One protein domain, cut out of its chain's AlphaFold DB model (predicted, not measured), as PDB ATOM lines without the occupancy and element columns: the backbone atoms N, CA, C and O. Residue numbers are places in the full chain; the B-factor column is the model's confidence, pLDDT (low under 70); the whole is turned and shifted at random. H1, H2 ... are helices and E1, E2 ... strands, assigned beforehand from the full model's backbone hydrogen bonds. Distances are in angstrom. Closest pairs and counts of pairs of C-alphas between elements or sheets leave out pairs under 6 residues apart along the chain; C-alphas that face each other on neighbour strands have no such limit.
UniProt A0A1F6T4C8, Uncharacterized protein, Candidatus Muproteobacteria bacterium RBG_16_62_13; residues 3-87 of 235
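What this domain is: This is residues 3 to 87 of the 235 residues of an uncharacterized protein of Candidatus Muproteobacteria bacterium RBG_16_62_13 (UniProt A0A1F6T4C8). A long antiparallel hairpin, E3 and E4, runs along a rod, with E1 beside E3, E2 beside E4, and H2 packed on E1. The printed part has 85 residues, with helices and strands mixed, in the order E1 E2 H1 H2 E3 E4. The sheet, E1 E3 E4 E2, is antiparallel and strongly twisted; the whole is compact, radius of gyration of the C-alphas 13.4 A, spans 45 by 22 by 21 A.

How they stand to each other: In hairpin E3, residues 61 to 73, and E4, residues 76 to 86, N 66 and O 82 are within hydrogen-bond range, 2.9 A. Edge strand E1, residues 3 to 7, pairs with E3, N 5 and O 63 at 2.9 A. Edge strand E2, residues 22 to 27, pairs with E4, N 24 and O 81 at 2.8 A. H2, residues 46 to 52, is over E1, its height over the sheet 8.0 A; the closest C-alphas, Tyr 4 and Pro 46, are 5.5 A apart. H1, residues 34 to 38, only grazes the sheet. E2, H1 H2, E3 form a split strand-helix-strand unit, two same-way strands with E4 between, its crossover right-handed. In H1 and H2 every O i to N i+4 pair is within hydrogen-bond range.

Where its parts are: From first to last C-alpha E3 is 35.9 A and E4 31.6 A. E1 begins at C-alpha 3 (-8.499, -30.336, -24.557); E4 ends at C-alpha 86 (-8.362, -26.854, -35.429).

The domain as a whole: The farthest C-alphas, Ala 58 and Arg 75, are 45.6 A apart. The printed part has no cut; E1 to E2 is a long link. Residues 28 to 33 and 72 have pLDDT under 70.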
ATOM      1  N   LYS A   3      -9.960 -30.441 -24.484       91.19
ATOM      2  CA  LYS A   3      -8.499 -30.336 -24.557       91.19
ATOM      3  C   LYS A   3      -8.046 -30.086 -25.989       91.19
ATOM      4  O   LYS A   3      -8.732 -30.474 -26.929       91.19
ATOM      5  N   TYR A   4      -6.900 -29.447 -26.138       92.81
ATOM      6  CA  TYR A   4      -6.200 -29.218 -27.392       92.81
ATOM      7  C   TYR A   4      -4.871 -29.957 -27.344       92.81
ATOM      8  O   TYR A   4      -4.187 -29.892 -26.327       92.81
ATOM      9  N   VAL A   5      -4.524 -30.659 -28.417       92.19
ATOM     10  CA  VAL A   5      -3.307 -31.473 -28.507       92.19
ATOM     11  C   VAL A   5      -2.632 -31.210 -29.843       92.19
ATOM     12  O   VAL A   5      -3.283 -31.281 -30.889       92.19
ATOM     13  N   LEU A   6      -1.335 -30.909 -29.799       92.94
ATOM     14  CA  LEU A   6      -0.505 -30.770 -30.990       92.94
ATOM     15  C   LEU A   6       0.021 -32.145 -31.427       92.94
ATOM     16  O   LEU A   6       0.384 -32.981 -30.597       92.94
ATOM     17  N   THR A   7       0.043 -32.368 -32.733       92.25
ATOM     18  CA  THR A   7       0.474 -33.611 -33.383       92.25
ATOM     19  C   THR A   7       1.370 -33.305 -34.572       92.25
ATOM     20  O   THR A   7       1.396 -32.171 -35.054       92.25
ATOM     21  N   ASP A   8       2.079 -34.315 -35.063       91.81
ATOM     22  CA  ASP A   8       2.793 -34.232 -36.333       91.81
ATOM     23  C   ASP A   8       1.839 -34.222 -37.548       91.81
ATOM     24  O   ASP A   8       0.609 -34.183 -37.425       91.81
ATOM     25  N   ALA A   9       2.413 -34.263 -38.754       90.50
ATOM     26  CA  ALA A   9       1.649 -34.280 -40.000       90.50
ATOM     27  C   ALA A   9       0.724 -35.512 -40.116       90.50
ATOM     28  O   ALA A   9      -0.376 -35.430 -40.676       90.50
ATOM     29  N   GLU A  10       1.129 -36.647 -39.541       90.31
ATOM     30  CA  GLU A  10       0.385 -37.908 -39.567       90.31
ATOM     31  C   GLU A  10      -0.709 -37.992 -38.490       90.31
ATOM     32  O   GLU A  10      -1.523 -38.925 -38.495       90.31
ATOM     33  N   GLY A  11      -0.766 -37.000 -37.596       88.75
ATOM     34  CA  GLY A  11      -1.689 -36.944 -36.470       88.75
ATOM     35  C   GLY A  11      -1.202 -37.720 -35.247       88.75
ATOM     36  O   GLY A  11      -2.016 -38.064 -34.394       88.75
ATOM     37  N   VAL A  12       0.087 -38.038 -35.139       90.75
ATOM     38  CA  VAL A  12       0.664 -38.709 -33.966       90.75
ATOM     39  C   VAL A  12       1.044 -37.664 -32.915       90.75
ATOM     40  O   VAL A  12       1.613 -36.622 -33.228       90.75
ATOM     41  N   THR A  13       0.680 -37.900 -31.654       89.12
ATOM     42  CA  THR A  13       1.041 -37.029 -30.525       89.12
ATOM     43  C   THR A  13       2.473 -37.285 -30.058       89.12
ATOM     44  O   THR A  13       3.049 -38.331 -30.340       89.12
ATOM     45  N   ALA A  14       3.019 -36.391 -29.227       83.38
ATOM     46  CA  ALA A  14       4.307 -36.608 -28.551       83.38
ATOM     47  C   ALA A  14       4.360 -37.901 -27.702       83.38
ATOM     48  O   ALA A  14       5.435 -38.414 -27.419       83.38
ATOM     49  N   LEU A  15       3.198 -38.448 -27.324       84.06
ATOM     50  CA  LEU A  15       3.063 -39.701 -26.573       84.06
ATOM     51  C   LEU A  15       2.801 -40.916 -27.485       84.06
ATOM     52  O   LEU A  15       2.375 -41.967 -27.010       84.06
ATOM     53  N   GLY A  16       2.972 -40.775 -28.804       85.19
ATOM     54  CA  GLY A  16       2.789 -41.856 -29.777       85.19
ATOM     55  C   GLY A  16       1.331 -42.242 -30.044       85.19
ATOM     56  O   GLY A  16       1.060 -43.287 -30.636       85.19
ATOM     57  N   THR A  17       0.360 -41.433 -29.609       87.62
ATOM     58  CA  THR A  17      -1.065 -41.709 -29.854       87.62
ATOM     59  C   THR A  17      -1.501 -41.069 -31.163       87.62
ATOM     60  O   THR A  17      -1.361 -39.864 -31.331       87.62
ATOM     61  N   LYS A  18      -2.068 -41.850 -32.084       90.19
ATOM     62  CA  LYS A  18      -2.609 -41.321 -33.341       90.19
ATOM     63  C   LYS A  18      -4.011 -40.746 -33.140       90.19
ATOM     64  O   LYS A  18      -4.905 -41.439 -32.656       90.19
ATOM     65  N   LEU A  19      -4.201 -39.494 -33.536       89.56
ATOM     66  CA  LEU A  19      -5.465 -38.769 -33.524       89.56
ATOM     67  C   LEU A  19      -5.977 -38.579 -34.950       89.56
ATOM     68  O   LEU A  19      -5.228 -38.282 -35.878       89.56
ATOM     69  N   GLN A  20      -7.287 -38.742 -35.115       89.00
ATOM     70  CA  GLN A  20      -7.987 -38.470 -36.364       89.00
ATOM     71  C   GLN A  20      -9.325 -37.791 -36.058       89.00
ATOM     72  O   GLN A  20      -9.932 -38.103 -35.028       89.00
ATOM     73  N   PRO A  21      -9.808 -36.880 -36.923       93.12
ATOM     74  CA  PRO A  21     -11.133 -36.296 -36.767       93.12
ATOM     75  C   PRO A  21     -12.205 -37.384 -36.725       93.12
ATOM     76  O   PRO A  21     -12.209 -38.296 -37.551       93.12
ATOM     77  N   GLY A  22     -13.139 -37.284 -35.784       90.62
ATOM     78  CA  GLY A  22     -14.156 -38.313 -35.634       90.62
ATOM     79  C   GLY A  22     -14.941 -38.246 -34.336       90.62
ATOM     80  O   GLY A  22     -14.810 -37.325 -33.527       90.62
ATOM     81  N   LYS A  23     -15.797 -39.251 -34.171       86.62
ATOM     82  CA  LYS A  23     -16.660 -39.470 -33.012       86.62
ATOM     83  C   LYS A  23     -16.388 -40.868 -32.482       86.62
ATOM     84  O   LYS A  23     -16.430 -41.823 -33.250       86.62
ATOM     85  N   LEU A  24     -16.141 -40.975 -31.188       82.88
ATOM     86  CA  LEU A  24     -15.849 -42.221 -30.502       82.88
ATOM     87  C   LEU A  24     -16.782 -42.351 -29.297       82.88
ATOM     88  O   LEU A  24     -17.010 -41.379 -28.581       82.88
ATOM     89  N   VAL A  25     -17.326 -43.543 -29.080       78.88
ATOM     90  CA  VAL A  25     -18.009 -43.911 -27.834       78.88
ATOM     91  C   VAL A  25     -17.133 -44.967 -27.177       78.88
ATOM     92  O   VAL A  25     -16.798 -45.956 -27.826       78.88
ATOM     93  N   GLN A  26     -16.731 -44.754 -25.930       77.19
ATOM     94  CA  GLN A  26     -15.920 -45.703 -25.172       77.19
ATOM     95  C   GLN A  26     -16.647 -46.090 -23.883       77.19
ATOM     96  O   GLN A  26     -17.315 -45.265 -23.266       77.19
ATOM     97  N   ASP A  27     -16.519 -47.346 -23.466       70.00
ATOM     98  CA  ASP A  27     -16.942 -47.759 -22.127       70.00
ATOM     99  C   ASP A  27     -15.940 -47.194 -21.110       70.00
ATOM    100  O   ASP A  27     -14.734 -47.428 -21.233       70.00
ATOM    101  N   THR A  28     -16.417 -46.469 -20.093       65.81
ATOM    102  CA  THR A  28     -15.517 -45.871 -19.084       65.81
ATOM    103  C   THR A  28     -14.843 -46.907 -18.181       65.81
ATOM    104  O   THR A  28     -13.908 -46.568 -17.459       65.81
ATOM    105  N   ARG A  29     -15.267 -48.177 -18.219       64.62
ATOM    106  CA  ARG A  29     -14.600 -49.281 -17.510       64.62
ATOM    107  C   ARG A  29     -13.393 -49.841 -18.253       64.62
ATOM    108  O   ARG A  29     -12.557 -50.502 -17.635       64.62
ATOM    109  N   GLN A  30     -13.284 -49.609 -19.559       62.16
ATOM    110  CA  GLN A  30     -12.096 -50.014 -20.299       62.16
ATOM    111  C   GLN A  30     -10.954 -49.048 -19.967       62.16
ATOM    112  O   GLN A  30     -11.068 -47.844 -20.161       62.16
ATOM    113  N   LYS A  31      -9.829 -49.591 -19.482       51.28
ATOM    114  CA  LYS A  31      -8.611 -48.883 -19.021       51.28
ATOM    115  C   LYS A  31      -7.935 -47.956 -20.054       51.28
ATOM    116  O   LYS A  31      -6.851 -47.445 -19.798       51.28
ATOM    117  N   VAL A  32      -8.529 -47.760 -21.227       60.00
ATOM    118  CA  VAL A  32      -7.947 -47.052 -22.371       60.00
ATOM    119  C   VAL A  32      -8.797 -45.823 -22.703       60.00
ATOM    120  O   VAL A  32      -9.234 -45.641 -23.840       60.00
ATOM    121  N   ASP A  33      -9.049 -44.978 -21.704       67.94
ATOM    122  CA  ASP A  33      -9.623 -43.658 -21.956       67.94
ATOM    123  C   ASP A  33      -8.595 -42.828 -22.738       67.94
ATOM    124  O   ASP A  33      -7.449 -42.644 -22.308       67.94
ATOM    125  N   LEU A  34      -8.999 -42.360 -23.922       73.75
ATOM    126  CA  LEU A  34      -8.186 -41.481 -24.753       73.75
ATOM    127  C   LEU A  34      -7.753 -40.242 -23.962       73.75
ATOM    128  O   LEU A  34      -6.632 -39.778 -24.132       73.75
ATOM    129  N   MET A  35      -8.594 -39.742 -23.054       74.75
ATOM    130  CA  MET A  35      -8.262 -38.579 -22.235       74.75
ATOM    131  C   MET A  35      -7.094 -38.852 -21.290       74.75
ATOM    132  O   MET A  35      -6.193 -38.021 -21.206       74.75
ATOM    133  N   THR A  36      -7.046 -40.027 -20.655       74.75
ATOM    134  CA  THR A  36      -5.939 -40.429 -19.769       74.75
ATOM    135  C   THR A  36      -4.609 -40.478 -20.517       74.75
ATOM    136  O   THR A  36      -3.588 -40.040 -19.995       74.75
ATOM    137  N   LYS A  37      -4.617 -40.934 -21.776       75.00
ATOM    138  CA  LYS A  37      -3.417 -40.956 -22.631       75.00
ATOM    139  C   LYS A  37      -2.931 -39.574 -23.053       75.00
ATOM    140  O   LYS A  37      -1.815 -39.457 -23.542       75.00
ATOM    141  N   LEU A  38      -3.763 -38.547 -22.911       75.88
ATOM    142  CA  LEU A  38      -3.493 -37.200 -23.408       75.88
ATOM    143  C   LEU A  38      -3.272 -36.181 -22.289       75.88
ATOM    144  O   LEU A  38      -3.001 -35.019 -22.582       75.88
ATOM    145  N   VAL A  39      -3.338 -36.599 -21.020       72.69
ATOM    146  CA  VAL A  39      -3.103 -35.723 -19.857       72.69
ATOM    147  C   VAL A  39      -1.738 -35.033 -19.940       72.69
ATOM    148  O   VAL A  39      -1.637 -33.857 -19.609       72.69
ATOM    149  N   GLY A  40      -0.713 -35.731 -20.440       70.38
ATOM    150  CA  GLY A  40       0.652 -35.205 -20.537       70.38
ATOM    151  C   GLY A  40       0.942 -34.322 -21.756       70.38
ATOM    152  O   GLY A  40       2.006 -33.722 -21.814       70.38
ATOM    153  N   CYS A  41       0.041 -34.239 -22.740       76.25
ATOM    154  CA  CYS A  41       0.287 -33.487 -23.982       76.25
ATOM    155  C   CYS A  41      -0.880 -32.584 -24.412       76.25
ATOM    156  O   CYS A  41      -0.828 -31.969 -25.479       76.25
ATOM    157  N   GLY A  42      -1.936 -32.509 -23.597       85.25
ATOM    158  CA  GLY A  42      -3.135 -31.730 -23.865       85.25
ATOM    159  C   GLY A  42      -3.300 -30.533 -22.936       85.25
ATOM    160  O   GLY A  42      -3.022 -30.607 -21.744       85.25
ATOM    161  N   SER A  43      -3.840 -29.437 -23.468       88.31
ATOM    162  CA  SER A  43      -4.129 -28.225 -22.694       88.31
ATOM    163  C   SER A  43      -5.520 -27.654 -22.962       88.31
ATOM    164  O   SER A  43      -6.200 -28.061 -23.898       88.31
ATOM    165  N   ASP A  44      -5.980 -26.724 -22.129       88.62
ATOM    166  CA  ASP A  44      -7.324 -26.136 -22.218       88.62
ATOM    167  C   ASP A  44      -7.439 -25.030 -23.273       88.62
ATOM    168  O   ASP A  44      -8.551 -24.681 -23.682       88.62
ATOM    169  N   THR A  45      -6.305 -24.513 -23.756       90.69
ATOM    170  CA  THR A  45      -6.243 -23.517 -24.828       90.69
ATOM    171  C   THR A  45      -5.328 -23.990 -25.964       90.69
ATOM    172  O   THR A  45      -4.360 -24.718 -25.721       90.69
ATOM    173  N   PRO A  46      -5.611 -23.589 -27.219       91.62
ATOM    174  CA  PRO A  46      -4.796 -23.973 -28.372       91.62
ATOM    175  C   PRO A  46      -3.361 -23.438 -28.272       91.62
ATOM    176  O   PRO A  46      -2.408 -24.136 -28.616       91.62
ATOM    177  N   LEU A  47      -3.198 -22.214 -27.758       91.94
ATOM    178  CA  LEU A  47      -1.892 -21.594 -27.569       91.94
ATOM    179  C   LEU A  47      -1.046 -22.369 -26.556       91.94
ATOM    180  O   LEU A  47       0.085 -22.744 -26.857       91.94
ATOM    181  N   LEU A  48      -1.613 -22.663 -25.383       90.44
ATOM    182  CA  LEU A  48      -0.888 -23.365 -24.331       90.44
ATOM    183  C   LEU A  48      -0.508 -24.783 -24.771       90.44
ATOM    184  O   LEU A  48       0.619 -25.199 -24.538       90.44
ATOM    185  N   ALA A  49      -1.393 -25.487 -25.487       90.88
ATOM    186  CA  ALA A  49      -1.083 -26.796 -26.072       90.88
ATOM    187  C   ALA A  49       0.112 -26.747 -27.040       90.88
ATOM    188  O   ALA A  49       0.886 -27.698 -27.124       90.88
ATOM    189  N   THR A  50       0.279 -25.633 -27.753       91.38
ATOM    190  CA  THR A  50       1.392 -25.441 -28.691       91.38
ATOM    191  C   THR A  50       2.699 -25.113 -27.957       91.38
ATOM    192  O   THR A  50       3.755 -25.635 -28.322       91.38
ATOM    193  N   LEU A  51       2.632 -24.296 -26.898       90.88
ATOM    194  CA  LEU A  51       3.786 -23.898 -26.078       90.88
ATOM    195  C   LEU A  51       4.394 -25.065 -25.293       90.88
ATOM    196  O   LEU A  51       5.613 -25.184 -25.251       90.88
ATOM    197  N   ILE A  52       3.564 -25.935 -24.710       89.19
ATOM    198  CA  ILE A  52       4.039 -27.056 -23.877       89.19
ATOM    199  C   ILE A  52       4.471 -28.284 -24.686       89.19
ATOM    200  O   ILE A  52       5.074 -29.199 -24.139       89.19
ATOM    201  N   SER A  53       4.127 -28.349 -25.974       88.00
ATOM    202  CA  SER A  53       4.468 -29.498 -26.814       88.00
ATOM    203  C   SER A  53       5.966 -29.526 -27.126       88.00
ATOM    204  O   SER A  53       6.537 -28.507 -27.513       88.00
ATOM    205  N   SER A  54       6.588 -30.703 -27.076       86.38
ATOM    206  CA  SER A  54       7.948 -30.919 -27.590       86.38
ATOM    207  C   SER A  54       8.034 -30.879 -29.123       86.38
ATOM    208  O   SER A  54       9.127 -30.854 -29.676       86.38
ATOM    209  N   MET A  55       6.902 -30.863 -29.834       85.88
ATOM    210  CA  MET A  55       6.887 -30.877 -31.296       85.88
ATOM    211  C   MET A  55       7.201 -29.496 -31.888       85.88
ATOM    212  O   MET A  55       6.639 -28.475 -31.470       85.88
ATOM    213  N   LEU A  56       8.069 -29.495 -32.906       79.12
ATOM    214  CA  LEU A  56       8.521 -28.310 -33.653       79.12
ATOM    215  C   LEU A  56       8.128 -28.323 -35.140       79.12
ATOM    216  O   LEU A  56       8.543 -27.449 -35.897       79.12
ATOM    217  N   SER A  57       7.340 -29.308 -35.581       71.81
ATOM    218  CA  SER A  57       7.035 -29.492 -37.004       71.81
ATOM    219  C   SER A  57       6.293 -28.293 -37.604       71.81
ATOM    220  O   SER A  57       5.231 -27.899 -37.123       71.81
ATOM    221  N   ALA A  58       6.799 -27.779 -38.728       73.25
ATOM    222  CA  ALA A  58       6.110 -26.771 -39.542       73.25
ATOM    223  C   ALA A  58       4.777 -27.279 -40.128       73.25
ATOM    224  O   ALA A  58       3.937 -26.488 -40.542       73.25
ATOM    225  N   GLN A  59       4.582 -28.600 -40.155       82.81
ATOM    226  CA  GLN A  59       3.351 -29.267 -40.581       82.81
ATOM    227  C   GLN A  59       2.576 -29.842 -39.389       82.81
ATOM    228  O   GLN A  59       1.794 -30.779 -39.549       82.81
ATOM    229  N   ALA A  60       2.821 -29.323 -38.182       89.38
ATOM    230  CA  ALA A  60       2.083 -29.739 -37.005       89.38
ATOM    231  C   ALA A  60       0.583 -29.483 -37.187       89.38
ATOM    232  O   ALA A  60       0.158 -28.476 -37.758       89.38
ATOM    233  N   ARG A  61      -0.223 -30.403 -36.666       93.25
ATOM    234  CA  ARG A  61      -1.683 -30.328 -36.687       93.25
ATOM    235  C   ARG A  61      -2.192 -30.206 -35.267       93.25
ATOM    236  O   ARG A  61      -1.682 -30.862 -34.357       93.25
ATOM    237  N   LEU A  62      -3.204 -29.371 -35.071       94.06
ATOM    238  CA  LEU A  62      -3.817 -29.157 -33.769       94.06
ATOM    239  C   LEU A  62      -5.192 -29.816 -33.735       94.06
ATOM    240  O   LEU A  62      -6.033 -29.565 -34.594       94.06
ATOM    241  N   PHE A  63      -5.441 -30.622 -32.710       94.00
ATOM    242  CA  PHE A  63      -6.722 -31.287 -32.512       94.00
ATOM    243  C   PHE A  63      -7.405 -30.793 -31.244       94.00
ATOM    244  O   PHE A  63      -6.803 -30.769 -30.176       94.00
ATOM    245  N   GLN A  64      -8.685 -30.444 -31.349       94.56
ATOM    246  CA  GLN A  64      -9.589 -30.248 -30.224       94.56
ATOM    247  C   GLN A  64     -10.323 -31.553 -29.926       94.56
ATOM    248  O   GLN A  64     -10.998 -32.125 -30.782       94.56
ATOM    249  N   ILE A  65     -10.268 -31.967 -28.672       91.94
ATOM    250  CA  ILE A  65     -10.886 -33.178 -28.156       91.94
ATOM    251  C   ILE A  65     -11.914 -32.757 -27.121       91.94
ATOM    252  O   ILE A  65     -11.581 -32.151 -26.104       91.94
ATOM    253  N   ASN A  66     -13.179 -33.052 -27.394       90.00
ATOM    254  CA  ASN A  66     -14.264 -32.860 -26.443       90.00
ATOM    255  C   ASN A  66     -14.710 -34.229 -25.950       90.00
ATOM    256  O   ASN A  66     -15.140 -35.043 -26.759       90.00
ATOM    257  N   CYS A  67     -14.614 -34.470 -24.649       85.75
ATOM    258  CA  CYS A  67     -15.075 -35.696 -24.012       85.75
ATOM    259  C   CYS A  67     -16.204 -35.369 -23.030       85.75
ATOM    260  O   CYS A  67     -16.077 -34.448 -22.214       85.75
ATOM    261  N   TRP A  68     -17.306 -36.106 -23.103       86.00
ATOM    262  CA  TRP A  68     -18.421 -36.020 -22.165       86.00
ATOM    263  C   TRP A  68     -18.727 -37.407 -21.626       86.00
ATOM    264  O   TRP A  68     -18.852 -38.357 -22.394       86.00
ATOM    265  N   THR A  69     -18.902 -37.520 -20.315       81.81
ATOM    266  CA  THR A  69     -19.432 -38.745 -19.720       81.81
ATOM    267  C   THR A  69     -20.934 -38.782 -19.965       81.81
ATOM    268  O   THR A  69     -21.662 -37.887 -19.542       81.81
ATOM    269  N   VAL A  70     -21.394 -39.809 -20.669       76.25
ATOM    270  CA  VAL A  70     -22.802 -40.079 -20.942       76.25
ATOM    271  C   VAL A  70     -23.148 -41.402 -20.273       76.25
ATOM    272  O   VAL A  70     -22.656 -42.460 -20.656       76.25
ATOM    273  N   SER A  71     -24.004 -41.352 -19.259       72.75
ATOM    274  CA  SER A  71     -24.513 -42.552 -18.599       72.75
ATOM    275  C   SER A  71     -25.960 -42.768 -19.027       72.75
ATOM    276  O   SER A  71     -26.859 -42.099 -18.526       72.75
ATOM    277  N   VAL A  72     -26.173 -43.643 -20.014       68.44
ATOM    278  CA  VAL A  72     -27.527 -44.082 -20.406       68.44
ATOM    279  C   VAL A  72     -28.028 -45.162 -19.438       68.44
ATOM    280  O   VAL A  72     -29.207 -45.185 -19.099       68.44
ATOM    281  N   ASP A  73     -27.118 -46.001 -18.933       73.31
ATOM    282  CA  ASP A  73     -27.338 -46.937 -17.830       73.31
ATOM    283  C   ASP A  73     -26.372 -46.578 -16.680       73.31
ATOM    284  O   ASP A  73     -25.156 -46.622 -16.886       73.31
ATOM    285  N   PRO A  74     -26.858 -46.278 -15.458       71.88
ATOM    286  CA  PRO A  74     -26.016 -46.017 -14.285       71.88
ATOM    287  C   PRO A  74     -24.987 -47.118 -13.990       71.88
ATOM    288  O   PRO A  74     -23.974 -46.865 -13.336       71.88
ATOM    289  N   ARG A  75     -25.233 -48.348 -14.453       77.31
ATOM    290  CA  ARG A  75     -24.334 -49.495 -14.293       77.31
ATOM    291  C   ARG A  75     -23.301 -49.614 -15.411       77.31
ATOM    292  O   ARG A  75     -22.417 -50.457 -15.276       77.31
ATOM    293  N   GLN A  76     -23.386 -48.816 -16.474       73.31
ATOM    294  CA  GLN A  76     -22.462 -48.802 -17.612       73.31
ATOM    295  C   GLN A  76     -22.239 -47.362 -18.102       73.31
ATOM    296  O   GLN A  76     -22.760 -46.958 -19.148       73.31
ATOM    297  N   PRO A  77     -21.473 -46.551 -17.349       74.94
ATOM    298  CA  PRO A  77     -21.116 -45.226 -17.824       74.94
ATOM    299  C   PRO A  77     -20.307 -45.354 -19.125       74.94
ATOM    300  O   PRO A  77     -19.419 -46.202 -19.254       74.94
ATOM    301  N   SER A  78     -20.620 -44.515 -20.105       79.69
ATOM    302  CA  SER A  78     -19.873 -44.403 -21.358       79.69
ATOM    303  C   SER A  78     -19.271 -43.004 -21.465       79.69
ATOM    304  O   SER A  78     -19.809 -42.042 -20.922       79.69
ATOM    305  N   SER A  79     -18.161 -42.855 -22.173       81.62
ATOM    306  CA  SER A  79     -17.642 -41.559 -22.596       81.62
ATOM    307  C   SER A  79     -17.890 -41.370 -24.088       81.62
ATOM    308  O   SER A  79     -17.654 -42.255 -24.909       81.62
ATOM    309  N   TYR A  80     -18.410 -40.202 -24.448       85.19
ATOM    310  CA  TYR A  80     -18.520 -39.760 -25.827       85.19
ATOM    311  C   TYR A  80     -17.397 -38.771 -26.104       85.19
ATOM    312  O   TYR A  80     -17.306 -37.739 -25.442       85.19
ATOM    313  N   THR A  81     -16.558 -39.071 -27.088       87.44
ATOM    314  CA  THR A  81     -15.406 -38.255 -27.457       87.44
ATOM    315  C   THR A  81     -15.529 -37.795 -28.902       87.44
ATOM    316  O   THR A  81     -15.731 -38.587 -29.817       87.44
ATOM    317  N   VAL A  82     -15.398 -36.493 -29.127       90.06
ATOM    318  CA  VAL A  82     -15.366 -35.866 -30.449       90.06
ATOM    319  C   VAL A  82     -13.993 -35.251 -30.654       90.06
ATOM    320  O   VAL A  82     -13.601 -34.358 -29.903       90.06
ATOM    321  N   VAL A  83     -13.306 -35.683 -31.706       92.75
ATOM    322  CA  VAL A  83     -12.023 -35.131 -32.146       92.75
ATOM    323  C   VAL A  83     -12.271 -34.266 -33.377       92.75
ATOM    324  O   VAL A  83     -12.885 -34.711 -34.350       92.75
ATOM    325  N   LYS A  84     -11.813 -33.017 -33.336       94.12
ATOM    326  CA  LYS A  84     -11.883 -32.058 -34.443       94.12
ATOM    327  C   LYS A  84     -10.502 -31.486 -34.695       94.12
ATOM    328  O   LYS A  84      -9.800 -31.163 -33.747       94.12
ATOM    329  N   GLU A  85     -10.136 -31.328 -35.953       94.12
ATOM    330  CA  GLU A  85      -8.951 -30.552 -36.308       94.12
ATOM    331  C   GLU A  85      -9.250 -29.053 -36.171       94.12
ATOM    332  O   GLU A  85     -10.359 -28.605 -36.476       94.12
ATOM    333  N   VAL A  86      -8.280 -28.297 -35.666       92.94
ATOM    334  CA  VAL A  86      -8.362 -26.854 -35.429       92.94
ATOM    335  C   VAL A  86      -7.368 -26.158 -36.340       92.94
ATOM    336  O   VAL A  86      -6.188 -26.499 -36.359       92.94
ATOM    337  N   GLN A  87      -7.850 -25.154 -37.068       89.00
ATOM    338  CA  GLN A  87      -7.030 -24.290 -37.905       89.00
ATOM    339  C   GLN A  87      -7.413 -22.816 -37.674       89.00
ATOM    340  O   GLN A  87      -8.597 -22.536 -37.461       89.00
TER     341      GLN A  87